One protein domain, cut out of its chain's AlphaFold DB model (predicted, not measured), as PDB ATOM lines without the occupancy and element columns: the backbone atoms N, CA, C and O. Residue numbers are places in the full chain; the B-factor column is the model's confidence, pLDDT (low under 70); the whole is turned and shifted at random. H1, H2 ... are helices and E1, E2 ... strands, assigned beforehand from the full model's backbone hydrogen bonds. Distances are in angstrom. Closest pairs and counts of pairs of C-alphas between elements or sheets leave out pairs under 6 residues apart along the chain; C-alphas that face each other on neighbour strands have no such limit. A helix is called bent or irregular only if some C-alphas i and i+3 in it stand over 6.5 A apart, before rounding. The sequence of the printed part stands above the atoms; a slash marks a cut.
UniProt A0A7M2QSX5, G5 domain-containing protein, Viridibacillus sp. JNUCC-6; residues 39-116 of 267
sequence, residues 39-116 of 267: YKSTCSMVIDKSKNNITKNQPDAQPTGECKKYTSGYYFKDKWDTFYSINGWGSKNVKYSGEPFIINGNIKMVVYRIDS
ATOM      1  N   TYR A  39     -19.985  -6.990   4.121       66.69
ATOM      2  CA  TYR A  39     -20.649  -7.405   2.892       66.69
ATOM      3  C   TYR A  39     -21.531  -6.284   2.352       66.69
ATOM      4  O   TYR A  39     -22.544  -5.931   2.960       66.69
ATOM      5  N   LYS A  40     -21.244  -5.835   1.128       68.62
ATOM      6  CA  LYS A  40     -22.133  -4.926   0.382       68.62
ATOM      7  C   LYS A  40     -23.520  -5.536   0.149       68.62
ATOM      8  O   LYS A  40     -24.512  -4.815   0.055       68.62
ATOM      9  N   SER A  41     -23.585  -6.870   0.088       86.12
ATOM     10  CA  SER A  41     -24.762  -7.624  -0.334       86.12
ATOM     11  C   SER A  41     -24.893  -8.973   0.370       86.12
ATOM     12  O   SER A  41     -23.905  -9.647   0.662       86.12
ATOM     13  N   THR A  42     -26.135  -9.407   0.604       90.94
ATOM     14  CA  THR A  42     -26.439 -10.677   1.272       90.94
ATOM     15  C   THR A  42     -27.492 -11.480   0.525       90.94
ATOM     16  O   THR A  42     -28.323 -10.942  -0.214       90.94
ATOM     17  N   CYS A  43     -27.441 -12.792   0.730       92.75
ATOM     18  CA  CYS A  43     -28.389 -13.738   0.183       92.75
ATOM     19  C   CYS A  43     -28.652 -14.900   1.127       92.75
ATOM     20  O   CYS A  43     -27.796 -15.309   1.916       92.75
ATOM     21  N   SER A  44     -29.802 -15.534   0.930       94.62
ATOM     22  CA  SER A  44     -30.079 -16.833   1.530       94.62
ATOM     23  C   SER A  44     -30.769 -17.782   0.566       94.62
ATOM     24  O   SER A  44     -31.566 -17.351  -0.264       94.62
ATOM     25  N   MET A  45     -30.531 -19.079   0.713       95.12
ATOM     26  CA  MET A  45     -31.209 -20.115  -0.062       95.12
ATOM     27  C   MET A  45     -31.647 -21.255   0.846       95.12
ATOM     28  O   MET A  45     -30.926 -21.630   1.765       95.12
ATOM     29  N   VAL A  46     -32.820 -21.825   0.576       96.00
ATOM     30  CA  VAL A  46     -33.290 -23.035   1.257       96.00
ATOM     31  C   VAL A  46     -33.415 -24.141   0.230       96.00
ATOM     32  O   VAL A  46     -34.264 -24.045  -0.652       96.00
ATOM     33  N   ILE A  47     -32.596 -25.178   0.366       95.19
ATOM     34  CA  ILE A  47     -32.671 -26.375  -0.465       95.19
ATOM     35  C   ILE A  47     -33.440 -27.444   0.313       95.19
ATOM     36  O   ILE A  47     -33.013 -27.915   1.372       95.19
ATOM     37  N   ASP A  48     -34.606 -27.810  -0.210       94.31
ATOM     38  CA  ASP A  48     -35.491 -28.810   0.368       94.31
ATOM     39  C   ASP A  48     -35.352 -30.128  -0.382       94.31
ATOM     40  O   ASP A  48     -35.764 -30.241  -1.535       94.31
ATOM     41  N   LYS A  49     -34.837 -31.167   0.277       92.75
ATOM     42  CA  LYS A  49     -34.621 -32.466  -0.385       92.75
ATOM     43  C   LYS A  49     -35.893 -33.110  -0.936       92.75
ATOM     44  O   LYS A  49     -35.812 -34.016  -1.757       92.75
ATOM     45  N   SER A  50     -37.059 -32.705  -0.427       93.06
ATOM     46  CA  SER A  50     -38.351 -33.224  -0.876       93.06
ATOM     47  C   SER A  50     -38.916 -32.471  -2.086       93.06
ATOM     48  O   SER A  50     -39.856 -32.966  -2.711       93.06
ATOM     49  N   LYS A  51     -38.359 -31.297  -2.417       94.56
ATOM     50  CA  LYS A  51     -38.879 -30.389  -3.455       94.56
ATOM     51  C   LYS A  51     -37.854 -29.918  -4.481       94.56
ATOM     52  O   LYS A  51     -38.264 -29.357  -5.487       94.56
ATOM     53  N   ASN A  52     -36.565 -30.092  -4.210       95.31
ATOM     54  CA  ASN A  52     -35.467 -29.626  -5.050       95.31
ATOM     55  C   ASN A  52     -34.532 -30.778  -5.429       95.31
ATOM     56  O   ASN A  52     -33.323 -30.605  -5.415       95.31
ATOM     57  N   ASN A  53     -35.059 -31.980  -5.661       93.56
ATOM     58  CA  ASN A  53     -34.263 -33.146  -6.020       93.56
ATOM     59  C   ASN A  53     -34.077 -33.288  -7.540       93.56
ATOM     60  O   ASN A  53     -35.022 -33.646  -8.248       93.56
ATOM     61  N   ILE A  54     -32.844 -33.106  -8.014       91.06
ATOM     62  CA  ILE A  54     -32.518 -33.206  -9.442       91.06
ATOM     63  C   ILE A  54     -32.705 -34.628  -9.991       91.06
ATOM     64  O   ILE A  54     -33.151 -34.781 -11.120       91.06
ATOM     65  N   THR A  55     -32.476 -35.683  -9.192       89.81
ATOM     66  CA  THR A  55     -32.669 -37.077  -9.652       89.81
ATOM     67  C   THR A  55     -34.137 -37.443  -9.837       89.81
ATOM     68  O   THR A  55     -34.456 -38.502 -10.367       89.81
ATOM     69  N   LYS A  56     -35.041 -36.569  -9.384       91.56
ATOM     70  CA  LYS A  56     -36.491 -36.685  -9.547       91.56
ATOM     71  C   LYS A  56     -37.058 -35.611 -10.479       91.56
ATOM     72  O   LYS A  56     -38.260 -35.362 -10.424       91.56
ATOM     73  N   ASN A  57     -36.213 -34.942 -11.269       92.56
ATOM     74  CA  ASN A  57     -36.588 -33.845 -12.171       92.56
ATOM     75  C   ASN A  57     -37.374 -32.717 -11.475       92.56
ATOM     76  O   ASN A  57     -38.273 -32.110 -12.055       92.56
ATOM     77  N   GLN A  58     -37.076 -32.453 -10.200       94.19
ATOM     78  CA  GLN A  58     -37.702 -31.366  -9.453       94.19
ATOM     79  C   GLN A  58     -36.952 -30.046  -9.679       94.19
ATOM     80  O   GLN A  58     -35.741 -30.069  -9.893       94.19
ATOM     81  N   PRO A  59     -37.636 -28.892  -9.580       94.44
ATOM     82  CA  PRO A  59     -37.011 -27.602  -9.837       94.44
ATOM     83  C   PRO A  59     -35.975 -27.241  -8.773       94.44
ATOM     84  O   PRO A  59     -36.138 -27.539  -7.584       94.44
ATOM     85  N   ASP A  60     -34.968 -26.484  -9.182       94.00
ATOM     86  CA  ASP A  60     -33.969 -25.957  -8.268       94.00
ATOM     87  C   ASP A  60     -34.571 -24.982  -7.245       94.00
ATOM     88  O   ASP A  60     -35.479 -24.186  -7.517       94.00
ATOM     89  N   ALA A  61     -33.998 -24.997  -6.049       95.12
ATOM     90  CA  ALA A  61     -34.168 -23.968  -5.050       95.12
ATOM     91  C   ALA A  61     -33.680 -22.626  -5.592       95.12
ATOM     92  O   ALA A  61     -32.565 -22.495  -6.094       95.12
ATOM     93  N   GLN A  62     -34.523 -21.616  -5.419       95.00
ATOM     94  CA  GLN A  62     -34.211 -20.245  -5.790       95.00
ATOM     95  C   GLN A  62     -33.815 -19.455  -4.539       95.00
ATOM     96  O   GLN A  62     -34.534 -19.517  -3.527       95.00
ATOM     97  N   PRO A  63     -32.705 -18.702  -4.576       94.38
ATOM     98  CA  PRO A  63     -32.278 -17.904  -3.441       94.38
ATOM     99  C   PRO A  63     -33.167 -16.663  -3.245       94.38
ATOM    100  O   PRO A  63     -34.060 -16.319  -4.023       94.38
ATOM    101  N   THR A  64     -32.920 -15.967  -2.147       94.31
ATOM    102  CA  THR A  64     -33.437 -14.642  -1.817       94.31
ATOM    103  C   THR A  64     -32.268 -13.681  -1.616       94.31
ATOM    104  O   THR A  64     -31.141 -14.129  -1.422       94.31
ATOM    105  N   GLY A  65     -32.533 -12.376  -1.678       92.56
ATOM    106  CA  GLY A  65     -31.482 -11.356  -1.729       92.56
ATOM    107  C   GLY A  65     -30.916 -11.193  -3.139       92.56
ATOM    108  O   GLY A  65     -31.611 -11.480  -4.120       92.56
ATOM    109  N   GLU A  66     -29.662 -10.761  -3.228       91.31
ATOM    110  CA  GLU A  66     -28.990 -10.438  -4.498       91.31
ATOM    111  C   GLU A  66     -28.795 -11.657  -5.412       91.31
ATOM    112  O   GLU A  66     -28.737 -11.544  -6.629       91.31
ATOM    113  N   CYS A  67     -28.780 -12.861  -4.845       90.88
ATOM    114  CA  CYS A  67     -28.379 -14.085  -5.535       90.88
ATOM    115  C   CYS A  67     -29.424 -14.631  -6.511       90.88
ATOM    116  O   CYS A  67     -29.131 -15.566  -7.248       90.88
ATOM    117  N   LYS A  68     -30.631 -14.047  -6.544       91.25
ATOM    118  CA  LYS A  68     -31.775 -14.511  -7.354       91.25
ATOM    119  C   LYS A  68     -31.471 -14.726  -8.833       91.25
ATOM    120  O   LYS A  68     -32.132 -15.545  -9.452       91.25
ATOM    121  N   LYS A  69     -30.541 -13.954  -9.397       84.94
ATOM    122  CA  LYS A  69     -30.200 -13.993 -10.827       84.94
ATOM    123  C   LYS A  69     -28.924 -14.782 -11.126       84.94
ATOM    124  O   LYS A  69     -28.605 -14.980 -12.289       84.94
ATOM    125  N   TYR A  70     -28.181 -15.183 -10.096       84.12
ATOM    126  CA  TYR A  70     -26.804 -15.661 -10.249       84.12
ATOM    127  C   TYR A  70     -26.647 -17.151  -9.980       84.12
ATOM    128  O   TYR A  70     -25.655 -17.747 -10.392       84.12
ATOM    129  N   THR A  71     -27.571 -17.742  -9.225       90.75
ATOM    130  CA  THR A  71     -27.403 -19.110  -8.756       90.75
ATOM    131  C   THR A  71     -28.725 -19.757  -8.372       90.75
ATOM    132  O   THR A  71     -29.693 -19.085  -8.013       90.75
ATOM    133  N   SER A  72     -28.731 -21.079  -8.432       93.56
ATOM    134  CA  SER A  72     -29.784 -21.964  -7.961       93.56
ATOM    135  C   SER A  72     -29.153 -23.093  -7.141       93.56
ATOM    136  O   SER A  72     -27.929 -23.223  -7.075       93.56
ATOM    137  N   GLY A  73     -29.955 -23.926  -6.484       93.19
ATOM    138  CA  GLY A  73     -29.419 -25.086  -5.777       93.19
ATOM    139  C   GLY A  73     -30.366 -26.268  -5.747       93.19
ATOM    140  O   GLY A  73     -31.572 -26.116  -5.870       93.19
ATOM    141  N   TYR A  74     -29.838 -27.462  -5.551       93.88
ATOM    142  CA  TYR A  74     -30.619 -28.692  -5.584       93.88
ATOM    143  C   TYR A  74     -30.017 -29.730  -4.644       93.88
ATOM    144  O   TYR A  74     -28.886 -29.630  -4.174       93.88
ATOM    145  N   TYR A  75     -30.825 -30.724  -4.326       94.00
ATOM    146  CA  TYR A  75     -30.438 -31.941  -3.651       94.00
ATOM    147  C   TYR A  75     -30.173 -33.023  -4.697       94.00
ATOM    148  O   TYR A  75     -30.923 -33.169  -5.663       94.00
ATOM    149  N   PHE A  76     -29.130 -33.807  -4.473       89.06
ATOM    150  CA  PHE A  76     -28.754 -34.937  -5.305       89.06
ATOM    151  C   PHE A  76     -28.351 -36.115  -4.418       89.06
ATOM    152  O   PHE A  76     -27.817 -35.935  -3.323       89.06
ATOM    153  N   LYS A  77     -28.633 -37.329  -4.884       87.94
ATOM    154  CA  LYS A  77     -28.205 -38.568  -4.242       87.94
ATOM    155  C   LYS A  77     -27.730 -39.527  -5.318       87.94
ATOM    156  O   LYS A  77     -28.516 -39.844  -6.210       87.94
ATOM    157  N   ASP A  78     -26.507 -40.014  -5.178       85.12
ATOM    158  CA  ASP A  78     -25.981 -41.122  -5.969       85.12
ATOM    159  C   ASP A  78     -25.852 -42.394  -5.110       85.12
ATOM    160  O   ASP A  78     -26.458 -42.514  -4.036       85.12
ATOM    161  N   LYS A  79     -25.121 -43.389  -5.625       88.69
ATOM    162  CA  LYS A  79     -24.883 -44.674  -4.955       88.69
ATOM    163  C   LYS A  79     -24.062 -44.527  -3.670       88.69
ATOM    164  O   LYS A  79     -24.227 -45.341  -2.764       88.69
ATOM    165  N   TRP A  80     -23.188 -43.528  -3.595       86.12
ATOM    166  CA  TRP A  80     -22.180 -43.401  -2.549       86.12
ATOM    167  C   TRP A  80     -22.556 -42.351  -1.509       86.12
ATOM    168  O   TRP A  80     -22.255 -42.542  -0.332       86.12
ATOM    169  N   ASP A  81     -23.232 -41.269  -1.905       83.75
ATOM    170  CA  ASP A  81     -23.469 -40.146  -1.004       83.75
ATOM    171  C   ASP A  81     -24.693 -39.279  -1.393       83.75
ATOM    172  O   ASP A  81     -25.378 -39.459  -2.406       83.75
ATOM    173  N   THR A  82     -25.022 -38.338  -0.507       83.56
ATOM    174  CA  THR A  82     -26.090 -37.350  -0.636       83.56
ATOM    175  C   THR A  82     -25.527 -35.941  -0.513       83.56
ATOM    176  O   THR A  82     -24.948 -35.569   0.508       83.56
ATOM    177  N   PHE A  83     -25.799 -35.103  -1.508       85.75
ATOM    178  CA  PHE A  83     -25.276 -33.745  -1.568       85.75
ATOM    179  C   PHE A  83     -26.379 -32.715  -1.759       85.75
ATOM    180  O   PHE A  83     -27.481 -32.987  -2.233       85.75
ATOM    181  N   TYR A  84     -26.053 -31.502  -1.339       90.06
ATOM    182  CA  TYR A  84     -26.823 -30.306  -1.622       90.06
ATOM    183  C   TYR A  84     -25.866 -29.394  -2.363       90.06
ATOM    184  O   TYR A  84     -24.841 -29.005  -1.800       90.06
ATOM    185  N   SER A  85     -26.184 -29.115  -3.613       88.25
ATOM    186  CA  SER A  85     -25.295 -28.445  -4.544       88.25
ATOM    187  C   SER A  85     -25.886 -27.117  -4.963       88.25
ATOM    188  O   SER A  85     -27.100 -26.915  -4.954       88.25
ATOM    189  N   ILE A  86     -25.000 -26.198  -5.302       88.50
ATOM    190  CA  ILE A  86     -25.324 -24.864  -5.778       88.50
ATOM    191  C   ILE A  86     -24.796 -24.769  -7.196       88.50
ATOM    192  O   ILE A  86     -23.603 -24.982  -7.383       88.50
ATOM    193  N   ASN A  87     -25.649 -24.455  -8.164       82.88
ATOM    194  CA  ASN A  87     -25.255 -24.248  -9.553       82.88
ATOM    195  C   ASN A  87     -25.136 -22.756  -9.868       82.88
ATOM    196  O   ASN A  87     -25.878 -21.926  -9.339       82.88
ATOM    197  N   GLY A  88     -24.165 -22.421 -10.715       79.44
ATOM    198  CA  GLY A  88     -23.736 -21.059 -11.024       79.44
ATOM    199  C   GLY A  88     -22.294 -21.083 -11.533       79.44
ATOM    200  O   GLY A  88     -21.958 -21.906 -12.376       79.44
ATOM    201  N   TRP A  89     -21.418 -20.249 -10.969       65.00
ATOM    202  CA  TRP A  89     -19.978 -20.164 -11.289       65.00
ATOM    203  C   TRP A  89     -19.148 -21.370 -10.771       65.00
ATOM    204  O   TRP A  89     -18.045 -21.206 -10.253       65.00
ATOM    205  N   GLY A  90     -19.705 -22.580 -10.851       68.75
ATOM    206  CA  GLY A  90     -19.139 -23.834 -10.348       68.75
ATOM    207  C   GLY A  90     -20.022 -24.500  -9.291       68.75
ATOM    208  O   GLY A  90     -20.545 -23.836  -8.392       68.75
ATOM    209  N   SER A  91     -20.188 -25.821  -9.392       69.88
ATOM    210  CA  SER A  91     -20.964 -26.602  -8.428       69.88
ATOM    211  C   SER A  91     -20.273 -26.617  -7.065       69.88
ATOM    212  O   SER A  91     -19.187 -27.176  -6.919       69.88
ATOM    213  N   LYS A  92     -20.892 -26.006  -6.049       76.88
ATOM    214  CA  LYS A  92     -20.380 -26.027  -4.666       76.88
ATOM    215  C   LYS A  92     -21.243 -26.898  -3.760       76.88
ATOM    216  O   LYS A  92     -22.463 -26.745  -3.731       76.88
ATOM    217  N   ASN A  93     -20.593 -27.750  -2.967       82.25
ATOM    218  CA  ASN A  93     -21.252 -28.626  -1.998       82.25
ATOM    219  C   ASN A  93     -21.531 -27.896  -0.676       82.25
ATOM    220  O   ASN A  93     -20.631 -27.331  -0.051       82.25
ATOM    221  N   VAL A  94     -22.772 -27.974  -0.197       80.75
ATOM    222  CA  VAL A  94     -23.211 -27.372   1.070       80.75
ATOM    223  C   VAL A  94     -23.003 -28.353   2.219       80.75
ATOM    224  O   VAL A  94     -23.853 -29.199   2.522       80.75
ATOM    225  N   LYS A  95     -21.870 -28.215   2.909       71.69
ATOM    226  CA  LYS A  95     -21.536 -29.064   4.063       71.69
ATOM    227  C   LYS A  95     -22.333 -28.703   5.313       71.69
ATOM    228  O   LYS A  95     -22.861 -29.594   5.980       71.69
ATOM    229  N   TYR A  96     -22.477 -27.411   5.603       74.69
ATOM    230  CA  TYR A  96     -23.062 -26.929   6.851       74.69
ATOM    231  C   TYR A  96     -24.264 -26.019   6.588       74.69
ATOM    232  O   TYR A  96     -24.146 -24.958   5.987       74.69
ATOM    233  N   SER A  97     -25.445 -26.454   7.040       84.88
ATOM    234  CA  SER A  97     -26.677 -25.658   6.958       84.88
ATOM    235  C   SER A  97     -26.536 -24.400   7.809       84.88
ATOM    236  O   SER A  97     -26.234 -24.514   8.997       84.88
ATOM    237  N   GLY A  98     -26.786 -23.233   7.225       86.00
ATOM    238  CA  GLY A  98     -26.739 -21.932   7.890       86.00
ATOM    239  C   GLY A  98     -25.359 -21.276   7.959       86.00
ATOM    240  O   GLY A  98     -25.298 -20.108   8.323       86.00
ATOM    241  N   GLU A  99     -24.275 -21.971   7.589       85.62
ATOM    242  CA  GLU A  99     -22.934 -21.374   7.623       85.62
ATOM    243  C   GLU A  99     -22.767 -20.392   6.449       85.62
ATOM    244  O   GLU A  99     -23.020 -20.771   5.299       85.62
ATOM    245  N   PRO A 100     -22.400 -19.128   6.715       83.94
ATOM    246  CA  PRO A 100     -22.186 -18.137   5.671       83.94
ATOM    247  C   PRO A 100     -20.865 -18.368   4.929       83.94
ATOM    248  O   PRO A 100     -19.858 -18.726   5.532       83.94
ATOM    249  N   PHE A 101     -20.859 -18.093   3.627       81.31
ATOM    250  CA  PHE A 101     -19.657 -18.073   2.791       81.31
ATOM    251  C   PHE A 101     -19.777 -17.011   1.697       81.31
ATOM    252  O   PHE A 101     -20.869 -16.518   1.404       81.31
ATOM    253  N   ILE A 102     -18.647 -16.664   1.083       81.62
ATOM    254  CA  ILE A 102     -18.580 -15.632   0.045       81.62
ATOM    255  C   ILE A 102     -18.790 -16.243  -1.335       81.62
ATOM    256  O   ILE A 102     -18.193 -17.266  -1.690       81.62
ATOM    257  N   ILE A 103     -19.617 -15.579  -2.137       79.81
ATOM    258  CA  ILE A 103     -19.688 -15.786  -3.579       79.81
ATOM    259  C   ILE A 103     -19.490 -14.461  -4.312       79.81
ATOM    260  O   ILE A 103     -19.832 -13.398  -3.795       79.81
ATOM    261  N   ASN A 104     -18.959 -14.540  -5.534       78.88
ATOM    262  CA  ASN A 104     -18.773 -13.389  -6.419       78.88
ATOM    263  C   ASN A 104     -18.036 -12.207  -5.746       78.88
ATOM    264  O   ASN A 104     -18.495 -11.065  -5.778       78.88
ATOM    265  N   GLY A 105     -16.937 -12.511  -5.047       75.38
ATOM    266  CA  GLY A 105     -16.058 -11.543  -4.381       75.38
ATOM    267  C   GLY A 105     -16.607 -10.935  -3.086       75.38
ATOM    268  O   GLY A 105     -15.889 -10.920  -2.101       75.38
ATOM    269  N   ASN A 106     -17.868 -10.483  -3.059       82.25
ATOM    270  CA  ASN A 106     -18.385  -9.613  -1.988       82.25
ATOM    271  C   ASN A 106     -19.809  -9.948  -1.502       82.25
ATOM    272  O   ASN A 106     -20.407  -9.169  -0.756       82.25
ATOM    273  N   ILE A 107     -20.401 -11.066  -1.937       85.62
ATOM    274  CA  ILE A 107     -21.769 -11.431  -1.549       85.62
ATOM    275  C   ILE A 107     -21.724 -12.530  -0.491       85.62
ATOM    276  O   ILE A 107     -21.295 -13.651  -0.770       85.62
ATOM    277  N   LYS A 108     -22.244 -12.246   0.708       87.94
ATOM    278  CA  LYS A 108     -22.480 -13.290   1.712       87.94
ATOM    279  C   LYS A 108     -23.683 -14.121   1.308       87.94
ATOM    280  O   LYS A 108     -24.807 -13.616   1.291       87.94
ATOM    281  N   MET A 109     -23.474 -15.411   1.098       88.50
ATOM    282  CA  MET A 109     -24.554 -16.367   0.931       88.50
ATOM    283  C   MET A 109     -24.660 -17.287   2.140       88.50
ATOM    284  O   MET A 109     -23.664 -17.789   2.651       88.50
ATOM    285  N   VAL A 110     -25.897 -17.538   2.564       91.00
ATOM    286  CA  VAL A 110     -26.218 -18.550   3.570       91.00
ATOM    287  C   VAL A 110     -27.135 -19.597   2.962       91.00
ATOM    288  O   VAL A 110     -28.211 -19.265   2.458       91.00
ATOM    289  N   VAL A 111     -26.746 -20.869   3.026       92.62
ATOM    290  CA  VAL A 111     -27.573 -21.960   2.498       92.62
ATOM    291  C   VAL A 111     -28.074 -22.847   3.616       92.62
ATOM    292  O   VAL A 111     -27.311 -23.344   4.440       92.62
ATOM    293  N   TYR A 112     -29.380 -23.077   3.619       94.38
ATOM    294  CA  TYR A 112     -30.057 -23.918   4.584       94.38
ATOM    295  C   TYR A 112     -30.585 -25.175   3.915       94.38
ATOM    296  O   TYR A 112     -31.101 -25.141   2.797       94.38
ATOM    297  N   ARG A 113     -30.486 -26.293   4.628       91.88
ATOM    298  CA  ARG A 113     -30.937 -27.605   4.162       91.88
ATOM    299  C   ARG A 113     -32.155 -28.019   4.968       91.88
ATOM    300  O   ARG A 113     -32.112 -27.965   6.196       91.88
ATOM    301  N   ILE A 114     -33.225 -28.444   4.299       92.12
ATOM    302  CA  ILE A 114     -34.424 -28.953   4.975       92.12
ATOM    303  C   ILE A 114     -34.957 -30.233   4.353       92.12
ATOM    304  O   ILE A 114     -34.654 -30.607   3.222       92.12
ATOM    305  N   ASP A 115     -35.836 -30.860   5.122       90.44
ATOM    306  CA  ASP A 115     -36.741 -31.900   4.671       90.44
ATOM    307  C   ASP A 115     -38.170 -31.500   5.042       90.44
ATOM    308  O   ASP A 115     -38.582 -31.657   6.197       90.44
ATOM    309  N   SER A 116     -38.919 -30.920   4.099       89.19
ATOM    310  CA  SER A 116     -40.302 -30.517   4.390       89.19
ATOM    311  C   SER A 116     -41.307 -31.666   4.392       89.19
ATOM    312  O   SER A 116     -42.419 -31.462   4.878       89.19
TER     313      SER A 116
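Overview. This is residues 39 to 116 of the 267 residues of the protein "G5 domain-containing protein" of Viridibacillus sp. JNUCC-6 (UniProt A0A7M2QSX5). A small, loosely matched sandwich, two sheets partly face to face: a strongly twisted sheet of E1, E5 and E4, and the hairpin E2 and E3, set toward the end of the sheet where E1 and E5 finish. The short helix H1 grazes the three-strand sheet near the start of E1. The 78 printed residues hold five named strands and one named helix, in the order E1, H1, E2, E3, E4, E5; the class is mostly strand, with 36 residues, under half, in named elements. The larger sheet is mixed and the hairpin antiparallel. The whole is compact, with a radius of gyration of the C-alphas of 12.0 A, but elongated, spanning 39 by 23 by 21 A.

Arrangement. E5, residues 107 to 114, is the inner strand. Edge strand E1, residues 41 to 48, is parallel to it, with N 45 and O 110 2.9 A apart, within hydrogen-bond range. On its other side E4, residues 100 to 103, is antiparallel and forms a hairpin with it, N 109 and O 101 being 2.8 A apart. E2, residues 72 to 77, and E3, residues 82 to 87, form the other hairpin, N 85 and O 74 being 2.8 A apart. The sheets' strands stand at 31 degrees; the closest C-alphas of E1 and E2, Ile 47 and Tyr 74, are 6.0 A apart. H1, residues 66 to 69, only grazes the larger sheet with residues 66 to 68; it is too short for an O i to N i+4 pair. E2 and E4 are apart.

Along the chain. E1 runs 23.8 A from C-alpha 41 at (-24.762, -7.624, -0.334), and E5 22.6 A to C-alpha 114 at (-34.424, -28.953, 4.975). H1 is irregular, with C-alphas 66 and 69 7.4 A apart.

Size, cuts and confidence. The farthest C-alphas, Lys 40 and Lys 79, are 40.2 A apart. The printed part has no cut. The links E1 to H1 and E3 to E4 are long. Residues 39 to 40 and 89 to 91 have pLDDT under 70.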